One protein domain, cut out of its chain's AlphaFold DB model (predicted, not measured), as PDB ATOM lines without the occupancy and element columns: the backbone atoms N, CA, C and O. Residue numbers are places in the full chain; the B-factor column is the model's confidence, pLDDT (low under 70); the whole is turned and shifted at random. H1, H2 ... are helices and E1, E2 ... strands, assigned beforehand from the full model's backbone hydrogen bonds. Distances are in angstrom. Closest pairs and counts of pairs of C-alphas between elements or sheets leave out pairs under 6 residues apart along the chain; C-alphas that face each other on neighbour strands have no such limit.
ATOM      1  N   ASP A  86      47.606 -19.596 144.195       81.25
ATOM      2  CA  ASP A  86      47.331 -20.289 145.453       81.25
ATOM      3  C   ASP A  86      46.706 -21.674 145.232       81.25
ATOM      4  O   ASP A  86      45.978 -21.900 144.253       81.25
ATOM      5  N   PHE A  87      47.004 -22.611 146.145       68.94
ATOM      6  CA  PHE A  87      46.482 -23.985 146.120       68.94
ATOM      7  C   PHE A  87      44.985 -24.054 146.478       68.94
ATOM      8  O   PHE A  87      44.210 -24.766 145.838       68.94
ATOM      9  N   GLU A  88      44.561 -23.255 147.443       63.41
ATOM     10  CA  GLU A  88      43.178 -23.164 147.905       63.41
ATOM     11  C   GLU A  88      42.691 -21.750 147.580       63.41
ATOM     12  O   GLU A  88      42.663 -20.872 148.436       63.41
ATOM     13  N   ASN A  89      42.438 -21.469 146.300       60.81
ATOM     14  CA  ASN A  89      41.963 -20.142 145.924       60.81
ATOM     15  C   ASN A  89      40.442 -20.078 146.123       60.81
ATOM     16  O   ASN A  89      39.721 -21.030 145.815       60.81
ATOM     17  N   GLU A  90      39.931 -18.926 146.551       62.50
ATOM     18  CA  GLU A  90      38.498 -18.653 146.695       62.50
ATOM     19  C   GLU A  90      37.732 -18.679 145.359       62.50
ATOM     20  O   GLU A  90      36.546 -18.370 145.307       62.50
ATOM     21  N   ILE A  91      38.380 -19.071 144.262       60.62
ATOM     22  CA  ILE A  91      37.794 -19.175 142.926       60.62
ATOM     23  C   ILE A  91      36.580 -20.107 142.917       60.62
ATOM     24  O   ILE A  91      35.642 -19.856 142.164       60.62
ATOM     25  N   HIS A  92      36.523 -21.113 143.798       62.28
ATOM     26  CA  HIS A  92      35.327 -21.945 143.982       62.28
ATOM     27  C   HIS A  92      34.055 -21.136 144.304       62.28
ATOM     28  O   HIS A  92      32.956 -21.610 144.028       62.28
ATOM     29  N   LYS A  93      34.183 -19.905 144.823       65.69
ATOM     30  CA  LYS A  93      33.066 -18.982 145.081       65.69
ATOM     31  C   LYS A  93      32.488 -18.347 143.807       65.69
ATOM     32  O   LYS A  93      31.406 -17.768 143.858       65.69
ATOM     33  N   TYR A  94      33.170 -18.464 142.665       72.94
ATOM     34  CA  TYR A  94      32.799 -17.822 141.399       72.94
ATOM     35  C   TYR A  94      32.476 -18.824 140.269       72.94
ATOM     36  O   TYR A  94      33.015 -18.693 139.170       72.94
ATOM     37  N   PRO A  95      31.579 -19.813 140.470       75.44
ATOM     38  CA  PRO A  95      31.262 -20.804 139.436       75.44
ATOM     39  C   PRO A  95      30.463 -20.226 138.258       75.44
ATOM     40  O   PRO A  95      30.429 -20.835 137.199       75.44
ATOM     41  N   MET A  96      29.832 -19.057 138.430       80.75
ATOM     42  CA  MET A  96      29.026 -18.382 137.399       80.75
ATOM     43  C   MET A  96      29.875 -17.705 136.304       80.75
ATOM     44  O   MET A  96      29.326 -17.155 135.347       80.75
ATOM     45  N   PHE A  97      31.198 -17.664 136.479       86.00
ATOM     46  CA  PHE A  97      32.115 -17.041 135.534       86.00
ATOM     47  C   PHE A  97      32.859 -18.094 134.735       86.00
ATOM     48  O   PHE A  97      33.425 -19.035 135.291       86.00
ATOM     49  N   ASP A  98      32.905 -17.865 133.430       90.88
ATOM     50  CA  ASP A  98      33.609 -18.720 132.483       90.88
ATOM     51  C   ASP A  98      34.993 -18.168 132.125       90.88
ATOM     52  O   ASP A  98      35.314 -17.004 132.397       90.88
ATOM     53  N   ALA A  99      35.801 -19.004 131.475       89.44
ATOM     54  CA  ALA A  99      37.135 -18.684 130.978       89.44
ATOM     55  C   ALA A  99      37.155 -17.416 130.105       89.44
ATOM     56  O   ALA A  99      38.112 -16.641 130.168       89.44
ATOM     57  N   CYS A 100      36.077 -17.156 129.356       89.81
ATOM     58  CA  CYS A 100      35.946 -15.977 128.499       89.81
ATOM     59  C   CYS A 100      36.023 -14.632 129.243       89.81
ATOM     60  O   CYS A 100      36.396 -13.616 128.659       89.81
ATOM     61  N   HIS A 101      35.706 -14.604 130.538       88.38
ATOM     62  CA  HIS A 101      35.707 -13.366 131.318       88.38
ATOM     63  C   HIS A 101      37.096 -12.979 131.838       88.38
ATOM     64  O   HIS A 101      37.317 -11.809 132.148       88.38
ATOM     65  N   VAL A 102      38.012 -13.948 131.939       89.31
ATOM     66  CA  VAL A 102      39.362 -13.768 132.504       89.31
ATOM     67  C   VAL A 102      40.448 -13.806 131.423       89.31
ATOM     68  O   VAL A 102      41.533 -13.269 131.622       89.31
ATOM     69  N   MET A 103      40.173 -14.411 130.265       91.56
ATOM     70  CA  MET A 103      41.135 -14.498 129.165       91.56
ATOM     71  C   MET A 103      41.588 -13.131 128.634       91.56
ATOM     72  O   MET A 103      40.815 -12.172 128.558       91.56
ATOM     73  N   CYS A 210      44.045 -26.627 125.346       93.44
ATOM     74  CA  CYS A 210      42.985 -25.670 125.063       93.44
ATOM     75  C   CYS A 210      41.758 -25.930 125.946       93.44
ATOM     76  O   CYS A 210      41.502 -27.058 126.373       93.44
ATOM     77  N   VAL A 211      41.005 -24.869 126.228       95.00
ATOM     78  CA  VAL A 211      39.732 -24.918 126.957       95.00
ATOM     79  C   VAL A 211      38.654 -24.186 126.169       95.00
ATOM     80  O   VAL A 211      38.943 -23.233 125.447       95.00
ATOM     81  N   LEU A 212      37.403 -24.615 126.322       95.62
ATOM     82  CA  LEU A 212      36.268 -23.909 125.733       95.62
ATOM     83  C   LEU A 212      36.029 -22.590 126.466       95.62
ATOM     84  O   LEU A 212      36.189 -22.522 127.688       95.62
ATOM     85  N   GLU A 213      35.571 -21.572 125.743       94.25
ATOM     86  CA  GLU A 213      35.244 -20.261 126.312       94.25
ATOM     87  C   GLU A 213      34.168 -20.320 127.410       94.25
ATOM     88  O   GLU A 213      34.201 -19.519 128.343       94.25
ATOM     89  N   THR A 214      33.285 -21.323 127.340       92.50
ATOM     90  CA  THR A 214      32.207 -21.628 128.297       92.50
ATOM     91  C   THR A 214      32.665 -22.457 129.502       92.50
ATOM     92  O   THR A 214      31.860 -22.809 130.363       92.50
ATOM     93  N   THR A 215      33.949 -22.821 129.583       92.56
ATOM     94  CA  THR A 215      34.463 -23.610 130.709       92.56
ATOM     95  C   THR A 215      34.489 -22.754 131.967       92.56
ATOM     96  O   THR A 215      35.079 -21.674 131.971       92.56
ATOM     97  N   THR A 216      33.931 -23.263 133.066       91.56
ATOM     98  CA  THR A 216      33.891 -22.528 134.335       91.56
ATOM     99  C   THR A 216      35.294 -22.171 134.831       91.56
ATOM    100  O   THR A 216      36.256 -22.940 134.705       91.56
ATOM    101  N   LEU A 217      35.424 -20.993 135.433       90.19
ATOM    102  CA  LEU A 217      36.690 -20.471 135.934       90.19
ATOM    103  C   LEU A 217      37.380 -21.395 136.962       90.19
ATOM    104  O   LEU A 217      38.588 -21.595 136.830       90.19
ATOM    105  N   PRO A 218      36.684 -22.032 137.932       89.38
ATOM    106  CA  PRO A 218      37.329 -22.945 138.881       89.38
ATOM    107  C   PRO A 218      37.960 -24.163 138.206       89.38
ATOM    108  O   PRO A 218      39.060 -24.584 138.576       89.38
ATOM    109  N   ARG A 219      37.293 -24.718 137.186       90.94
ATOM    110  CA  ARG A 219      37.809 -25.852 136.414       90.94
ATOM    111  C   ARG A 219      39.024 -25.431 135.591       90.94
ATOM    112  O   ARG A 219      40.043 -26.112 135.629       90.94
ATOM    113  N   THR A 220      38.925 -24.281 134.931       92.12
ATOM    114  CA  THR A 220      40.001 -23.662 134.148       92.12
ATOM    115  C   THR A 220      41.245 -23.397 135.007       92.12
ATOM    116  O   THR A 220      42.351 -23.778 134.630       92.12
ATOM    117  N   TYR A 221      41.073 -22.829 136.203       91.75
ATOM    118  CA  TYR A 221      42.157 -22.591 137.160       91.75
ATOM    119  C   TYR A 221      42.791 -23.892 137.662       91.75
ATOM    120  O   TYR A 221      44.016 -24.018 137.696       91.75
ATOM    121  N   THR A 222      41.956 -24.875 138.013       90.56
ATOM    122  CA  THR A 222      42.425 -26.185 138.472       90.56
ATOM    123  C   THR A 222      43.267 -26.851 137.395       90.56
ATOM    124  O   THR A 222      44.396 -27.224 137.685       90.56
ATOM    125  N   MET A 223      42.777 -26.917 136.151       91.75
ATOM    126  CA  MET A 223      43.524 -27.459 135.010       91.75
ATOM    127  C   MET A 223      44.844 -26.723 134.782       91.75
ATOM    128  O   MET A 223      45.884 -27.364 134.656       91.75
ATOM    129  N   PHE A 224      44.826 -25.387 134.773       93.19
ATOM    130  CA  PHE A 224      46.032 -24.589 134.558       93.19
ATOM    131  C   PHE A 224      47.112 -24.890 135.604       93.19
ATOM    132  O   PHE A 224      48.288 -25.037 135.264       93.19
ATOM    133  N   ARG A 225      46.717 -25.007 136.877       90.69
ATOM    134  CA  ARG A 225      47.643 -25.257 137.983       90.69
ATOM    135  C   ARG A 225      48.103 -26.711 138.052       90.69
ATOM    136  O   ARG A 225      49.296 -26.937 138.222       90.69
ATOM    137  N   THR A 226      47.197 -27.684 137.937       91.12
ATOM    138  CA  THR A 226      47.535 -29.114 138.067       91.12
ATOM    139  C   THR A 226      48.412 -29.602 136.925       91.12
ATOM    140  O   THR A 226      49.329 -30.381 137.160       91.12
ATOM    141  N   LEU A 227      48.177 -29.105 135.709       91.56
ATOM    142  CA  LEU A 227      49.000 -29.416 134.541       91.56
ATOM    143  C   LEU A 227      50.266 -28.546 134.454       91.56
ATOM    144  O   LEU A 227      51.104 -28.776 133.589       91.56
ATOM    145  N   GLY A 228      50.417 -27.538 135.321       91.56
ATOM    146  CA  GLY A 228      51.591 -26.661 135.335       91.56
ATOM    147  C   GLY A 228      51.742 -25.818 134.064       91.56
ATOM    148  O   GLY A 228      52.862 -25.563 133.617       91.56
ATOM    149  N   LEU A 229      50.628 -25.389 133.465       92.62
ATOM    150  CA  LEU A 229      50.642 -24.702 132.176       92.62
ATOM    151  C   LEU A 229      51.271 -23.307 132.281       92.62
ATOM    152  O   LEU A 229      51.188 -22.606 133.292       92.62
ATOM    153  N   ARG A 230      51.895 -22.875 131.182       92.00
ATOM    154  CA  ARG A 230      52.372 -21.492 131.012       92.00
ATOM    155  C   ARG A 230      51.398 -20.650 130.194       92.00
ATOM    156  O   ARG A 230      51.197 -19.474 130.499       92.00
ATOM    157  N   HIS A 231      50.827 -21.263 129.167       93.19
ATOM    158  CA  HIS A 231      49.867 -20.668 128.254       93.19
ATOM    159  C   HIS A 231      48.756 -21.689 128.036       93.19
ATOM    160  O   HIS A 231      49.044 -22.870 127.857       93.19
ATOM    161  N   MET A 232      47.514 -21.232 128.059       94.81
ATOM    162  CA  MET A 232      46.341 -22.055 127.808       94.81
ATOM    163  C   MET A 232      45.454 -21.305 126.829       94.81
ATOM    164  O   MET A 232      45.100 -20.151 127.070       94.81
ATOM    165  N   THR A 233      45.151 -21.920 125.695       95.25
ATOM    166  CA  THR A 233      44.362 -21.275 124.645       95.25
ATOM    167  C   THR A 233      42.877 -21.452 124.926       95.25
ATOM    168  O   THR A 233      42.438 -22.502 125.392       95.25
ATOM    169  N   VAL A 234      42.103 -20.400 124.684       95.94
ATOM    170  CA  VAL A 234      40.649 -20.418 124.830       95.94
ATOM    171  C   VAL A 234      40.041 -20.420 123.443       95.94
ATOM    172  O   VAL A 234      40.306 -19.520 122.640       95.94
ATOM    173  N   VAL A 235      39.244 -21.446 123.170       95.38
ATOM    174  CA  VAL A 235      38.604 -21.663 121.877       95.38
ATOM    175  C   VAL A 235      37.085 -21.618 122.000       95.38
ATOM    176  O   VAL A 235      36.525 -21.917 123.056       95.38
ATOM    177  N   ASN A 236      36.415 -21.240 120.916       94.75
ATOM    178  CA  ASN A 236      34.960 -21.319 120.829       94.75
ATOM    179  C   ASN A 236      34.499 -22.755 120.496       94.75
ATOM    180  O   ASN A 236      35.320 -23.634 120.231       94.75
ATOM    181  N   SER A 237      33.189 -22.997 120.462       93.81
ATOM    182  CA  SER A 237      32.563 -24.255 120.031       93.81
ATOM    183  C   SER A 237      32.981 -24.692 118.620       93.81
ATOM    184  O   SER A 237      33.090 -25.885 118.353       93.81
ATOM    185  N   GLU A 238      33.285 -23.735 117.744       93.75
ATOM    186  CA  GLU A 238      33.798 -23.955 116.383       93.75
ATOM    187  C   GLU A 238      35.324 -24.161 116.328       93.75
ATOM    188  O   GLU A 238      35.914 -24.242 115.255       93.75
ATOM    189  N   ASN A 239      35.992 -24.239 117.483       92.56
ATOM    190  CA  ASN A 239      37.447 -24.350 117.609       92.56
ATOM    191  C   ASN A 239      38.226 -23.150 117.016       92.56
ATOM    192  O   ASN A 239      39.385 -23.271 116.613       92.56
ATOM    193  N   HIS A 240      37.599 -21.972 116.988       94.06
ATOM    194  CA  HIS A 240      38.247 -20.691 116.695       94.06
ATOM    195  C   HIS A 240      38.901 -20.110 117.950       94.06
ATOM    196  O   HIS A 240      38.360 -20.236 119.048       94.06
ATOM    197  N   ILE A 241      40.050 -19.450 117.800       94.62
ATOM    198  CA  ILE A 241      40.789 -18.858 118.923       94.62
ATOM    199  C   ILE A 241      40.090 -17.570 119.368       94.62
ATOM    200  O   ILE A 241      39.985 -16.621 118.594       94.62
ATOM    201  N   VAL A 242      39.668 -17.512 120.630       93.50
ATOM    202  CA  VAL A 242      39.015 -16.323 121.210       93.50
ATOM    203  C   VAL A 242      39.947 -15.604 122.183       93.50
ATOM    204  O   VAL A 242      39.978 -14.374 122.245       93.50
ATOM    205  N   GLY A 243      40.744 -16.370 122.927       94.25
ATOM    206  CA  GLY A 243      41.563 -15.843 124.009       94.25
ATOM    207  C   GLY A 243      42.773 -16.697 124.336       94.25
ATOM    208  O   GLY A 243      42.923 -17.833 123.885       94.25
ATOM    209  N   ILE A 244      43.648 -16.138 125.162       94.94
ATOM    210  CA  ILE A 244      44.726 -16.880 125.807       94.94
ATOM    211  C   ILE A 244      44.715 -16.559 127.296       94.94
ATOM    212  O   ILE A 244      44.493 -15.418 127.697       94.94
ATOM    213  N   ILE A 245      44.930 -17.579 128.115       94.62
ATOM    214  CA  ILE A 245      45.034 -17.469 129.564       94.62
ATOM    215  C   ILE A 245      46.475 -17.774 129.953       94.62
ATOM    216  O   ILE A 245      47.057 -18.796 129.575       94.62
ATOM    217  N   THR A 246      47.056 -16.868 130.726       93.38
ATOM    218  CA  THR A 246      48.384 -17.002 131.313       93.38
ATOM    219  C   THR A 246      48.299 -16.946 132.832       93.38
ATOM    220  O   THR A 246      47.285 -16.571 133.417       93.38
ATOM    221  N   ARG A 247      49.418 -17.250 133.500       91.31
ATOM    222  CA  ARG A 247      49.523 -17.153 134.963       91.31
ATOM    223  C   ARG A 247      49.101 -15.784 135.498       91.31
ATOM    224  O   ARG A 247      48.530 -15.718 136.576       91.31
ATOM    225  N   LYS A 248      49.409 -14.706 134.769       89.31
ATOM    226  CA  LYS A 248      49.121 -13.333 135.204       89.31
ATOM    227  C   LYS A 248      47.625 -13.034 135.228       89.31
ATOM    228  O   LYS A 248      47.195 -12.259 136.071       89.31
ATOM    229  N   ASP A 249      46.868 -13.666 134.340       89.62
ATOM    230  CA  ASP A 249      45.425 -13.461 134.215       89.62
ATOM    231  C   ASP A 249      44.669 -14.200 135.329       89.62
ATOM    232  O   ASP A 249      43.614 -13.766 135.772       89.62
ATOM    233  N   LEU A 250      45.259 -15.286 135.839       89.12
ATOM    234  CA  LEU A 250      44.712 -16.113 136.916       89.12
ATOM    235  C   LEU A 250      45.144 -15.676 138.328       89.12
ATOM    236  O   LEU A 250      44.879 -16.386 139.298       89.12
ATOM    237  N   VAL A 251      45.811 -14.529 138.469       87.75
ATOM    238  CA  VAL A 251      46.076 -13.931 139.788       87.75
ATOM    239  C   VAL A 251      44.774 -13.354 140.342       87.75
ATOM    240  O   VAL A 251      43.994 -12.766 139.594       87.75
ATOM    241  N   THR A 252      44.551 -13.487 141.649       81.56
ATOM    242  CA  THR A 252      43.305 -13.101 142.333       81.56
ATOM    243  C   THR A 252      42.826 -11.689 141.976       81.56
ATOM    244  O   THR A 252      41.667 -11.527 141.602       81.56
ATOM    245  N   ASP A 253      43.713 -10.689 141.972       81.06
ATOM    246  CA  ASP A 253      43.355  -9.304 141.621       81.06
ATOM    247  C   ASP A 253      42.822  -9.182 140.185       81.06
ATOM    248  O   ASP A 253      41.800  -8.542 139.940       81.06
ATOM    249  N   ARG A 254      43.470  -9.858 139.227       83.88
ATOM    250  CA  ARG A 254      43.063  -9.847 137.811       83.88
ATOM    251  C   ARG A 254      41.778 -10.617 137.569       83.88
ATOM    252  O   ARG A 254      40.962 -10.197 136.751       83.88
ATOM    253  N   ILE A 255      41.562 -11.697 138.311       85.06
ATOM    254  CA  ILE A 255      40.296 -12.424 138.287       85.06
ATOM    255  C   ILE A 255      39.159 -11.510 138.755       85.06
ATOM    256  O   ILE A 255      38.127 -11.439 138.091       85.06
ATOM    257  N   ILE A 256      39.346 -10.785 139.863       84.56
ATOM    258  CA  ILE A 256      38.333  -9.863 140.392       84.56
ATOM    259  C   ILE A 256      38.054  -8.740 139.385       84.56
ATOM    260  O   ILE A 256      36.890  -8.471 139.089       84.56
ATOM    261  N   GLU A 257      39.091  -8.134 138.803       85.31
ATOM    262  CA  GLU A 257      38.935  -7.131 137.740       85.31
ATOM    263  C   GLU A 257      38.142  -7.681 136.543       85.31
ATOM    264  O   GLU A 257      37.196  -7.040 136.077       85.31
ATOM    265  N   GLY A 258      38.474  -8.889 136.077       81.25
ATOM    266  CA  GLY A 258      37.773  -9.560 134.980       81.25
ATOM    267  C   GLY A 258      36.301  -9.828 135.301       81.25
ATOM    268  O   GLY A 258      35.420  -9.562 134.479       81.25
ATOM    269  N   ILE A 259      36.015 -10.266 136.528       83.94
ATOM    270  CA  ILE A 259      34.659 -10.496 137.045       83.94
ATOM    271  C   ILE A 259      33.851  -9.195 137.085       83.94
ATOM    272  O   ILE A 259      32.702  -9.163 136.636       83.94
ATOM    273  N   VAL A 260      34.430  -8.111 137.606       86.38
ATOM    274  CA  VAL A 260      33.764  -6.803 137.682       86.38
ATOM    275  C   VAL A 260      33.473  -6.275 136.278       86.38
ATOM    276  O   VAL A 260      32.342  -5.879 135.989       86.38
ATOM    277  N   ALA A 261      34.449  -6.357 135.371       84.88
ATOM    278  CA  ALA A 261      34.274  -5.967 133.975       84.88
ATOM    279  C   ALA A 261      33.219  -6.824 133.251       84.88
ATOM    280  O   ALA A 261      32.483  -6.327 132.399       84.88
ATOM    281  N   ALA A 262      33.122  -8.115 133.569       83.31
ATOM    282  CA  ALA A 262      32.100  -9.005 133.026       83.31
ATOM    283  C   ALA A 262      30.692  -8.650 133.525       83.31
ATOM    284  O   ALA A 262      29.761  -8.567 132.723       83.31
ATOM    285  N   LYS A 263      30.534  -8.375 134.826       84.31
ATOM    286  CA  LYS A 263      29.255  -7.922 135.396       84.31
ATOM    287  C   LYS A 263      28.793  -6.611 134.764       84.31
ATOM    288  O   LYS A 263      27.641  -6.518 134.354       84.31
ATOM    289  N   ALA A 264      29.695  -5.637 134.618       84.38
ATOM    290  CA  ALA A 264      29.388  -4.365 133.966       84.38
ATOM    291  C   ALA A 264      28.911  -4.566 132.515       84.38
ATOM    292  O   ALA A 264      27.906  -3.988 132.107       84.38
ATOM    293  N   ARG A 265      29.578  -5.446 131.752       82.56
ATOM    294  CA  ARG A 265      29.168  -5.798 130.382       82.56
ATOM    295  C   ARG A 265      27.772  -6.424 130.328       82.56
ATOM    296  O   ARG A 265      26.985  -6.041 129.465       82.56
ATOM    297  N   ARG A 266      27.444  -7.336 131.253       82.44
ATOM    298  CA  ARG A 266      26.100  -7.939 131.341       82.44
ATOM    299  C   ARG A 266      25.020  -6.897 131.637       82.44
ATOM    300  O   ARG A 266      24.020  -6.872 130.932       82.44
ATOM    301  N   MET A 267      25.258  -5.985 132.583       81.25
ATOM    302  CA  MET A 267      24.297  -4.921 132.914       81.25
ATOM    303  C   MET A 267      23.984  -4.018 131.711       81.25
ATOM    304  O   MET A 267      22.825  -3.700 131.462       81.25
ATOM    305  N   VAL A 268      25.000  -3.645 130.924       84.12
ATOM    306  CA  VAL A 268      24.806  -2.830 129.710       84.12
ATOM    307  C   VAL A 268      24.010  -3.587 128.641       84.12
ATOM    308  O   VAL A 268      23.161  -3.001 127.969       84.12
ATOM    309  N   LEU A 269      24.265  -4.888 128.470       79.75
ATOM    310  CA  LEU A 269      23.518  -5.730 127.531       79.75
ATOM    311  C   LEU A 269      22.046  -5.869 127.941       79.75
ATOM    312  O   LEU A 269      21.167  -5.731 127.096       79.75
ATOM    313  N   GLU A 270      21.773  -6.079 129.228       82.19
ATOM    314  CA  GLU A 270      20.409  -6.160 129.767       82.19
ATOM    315  C   GLU A 270      19.640  -4.845 129.588       82.19
ATOM    316  O   GLU A 270      18.478  -4.866 129.180       82.19
ATOM    317  N   GLN A 271      20.291  -3.698 129.813       79.38
ATOM    318  CA  GLN A 271      19.701  -2.380 129.555       79.38
ATOM    319  C   GLN A 271      19.350  -2.198 128.075       79.38
ATOM    320  O   GLN A 271      18.222  -1.827 127.759       79.38
ATOM    321  N   ARG A 272      20.260  -2.551 127.156       72.69
ATOM    322  CA  ARG A 272      19.987  -2.494 125.710       72.69
ATOM    323  C   ARG A 272      18.854  -3.419 125.288       72.69
ATOM    324  O   ARG A 272      18.042  -3.034 124.450       72.69
ATOM    325  N   HIS A 273      18.779  -4.627 125.846       72.94
ATOM    326  CA  HIS A 273      17.665  -5.536 125.578       72.94
ATOM    327  C   HIS A 273      16.339  -4.966 126.080       72.94
ATOM    328  O   HIS A 273      15.341  -5.062 125.370       72.94
ATOM    329  N   ARG A 274      16.332  -4.316 127.251       67.81
ATOM    330  CA  ARG A 274      15.140  -3.653 127.789       67.81
ATOM    331  C   ARG A 274      14.701  -2.475 126.908       67.81
ATOM    332  O   ARG A 274      13.547  -2.438 126.501       67.81
ATOM    333  N   GLU A 275      15.623  -1.606 126.498       66.69
ATOM    334  CA  GLU A 275      15.345  -0.478 125.588       66.69
ATOM    335  C   GLU A 275      14.879  -0.934 124.191       66.69
ATOM    336  O   GLU A 275      14.007  -0.317 123.576       66.69
ATOM    337  N   THR A 276      15.440  -2.032 123.676       64.69
ATOM    338  CA  THR A 276      15.041  -2.611 122.382       64.69
ATOM    339  C   THR A 276      13.653  -3.250 122.468       64.69
ATOM    340  O   THR A 276      12.847  -3.080 121.554       64.69
ATOM    341  N   SER A 277      13.340  -3.923 123.581       57.22
ATOM    342  CA  SER A 277      12.020  -4.515 123.820       57.22
ATOM    343  C   SER A 277      10.937  -3.446 124.020       57.22
ATOM    344  O   SER A 277       9.823  -3.610 123.525       57.22
ATOM    345  N   GLU A 278      11.258  -2.326 124.673       55.78
ATOM    346  CA  GLU A 278      10.343  -1.185 124.826       55.78
ATOM    347  C   GLU A 278      10.087  -0.471 123.487       55.78
ATOM    348  O   GLU A 278       8.949  -0.110 123.188       55.78
ATOM    349  N   ARG A 279      11.100  -0.352 122.613       50.69
ATOM    350  CA  ARG A 279      10.921   0.187 121.251       50.69
ATOM    351  C   ARG A 279      10.075  -0.706 120.343       50.69
ATOM    352  O   ARG A 279       9.357  -0.176 119.503       50.69
TER     353      ARG A 279
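What this domain is: This is residues 86 to 103 and 210 to 279 of the 408 residues of the protein "Chloride channel protein" of Trypanosoma rangeli (UniProt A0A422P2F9). A small body, a three-stranded sheet with helix H2 over it, bears a long helical arm, H3, whose residues 264 to 279 stick out. The printed part has 88 residues, with named elements H1, E1, H2, E2, E3, H3; the mixed sheet runs E1 E2 E3, the class mixed. It is only just loose, close to compact, radius of gyration of the C-alphas 14.6 A, spanning 51 by 30 by 18 A.

How they stand to each other: Start at H1, residues 90 to 93; it touches H2, residues 217 to 226, closest at C-alphas Ile 91 and Pro 218, 5.5 A. E1, residues 210 to 212, is parallel to E2, residues 231 to 235; N 211 and O 233 are 2.9 A apart, within hydrogen-bond range. E1, H2, E2 form a strand-helix-strand unit, parallel neighbours with a helix between, its crossover right-handed. H2 is on the sheet, height 9.9 A, over E2. E2 and E3, residues 241 to 246, form an antiparallel hairpin; N 234 and O 243 are 2.8 A apart. H3, residues 252 to 279, is not on the sheet and touches no helix. In H2 and H3 every O i to N i+4 pair is within range; H1 is too short for one.

Where its parts are: Find C-alpha 90 at (38.498, -18.653, 146.695), where H1 begins. H3 runs 40.9 A to C-alpha 279 at (10.921, 0.187, 121.251).

The domain as a whole: Residues 104 to 209 are cut out, C-alphas 103 and 210 being 12.0 A apart. pLDDT is under 70 at 87 to 93 and 274 to 279.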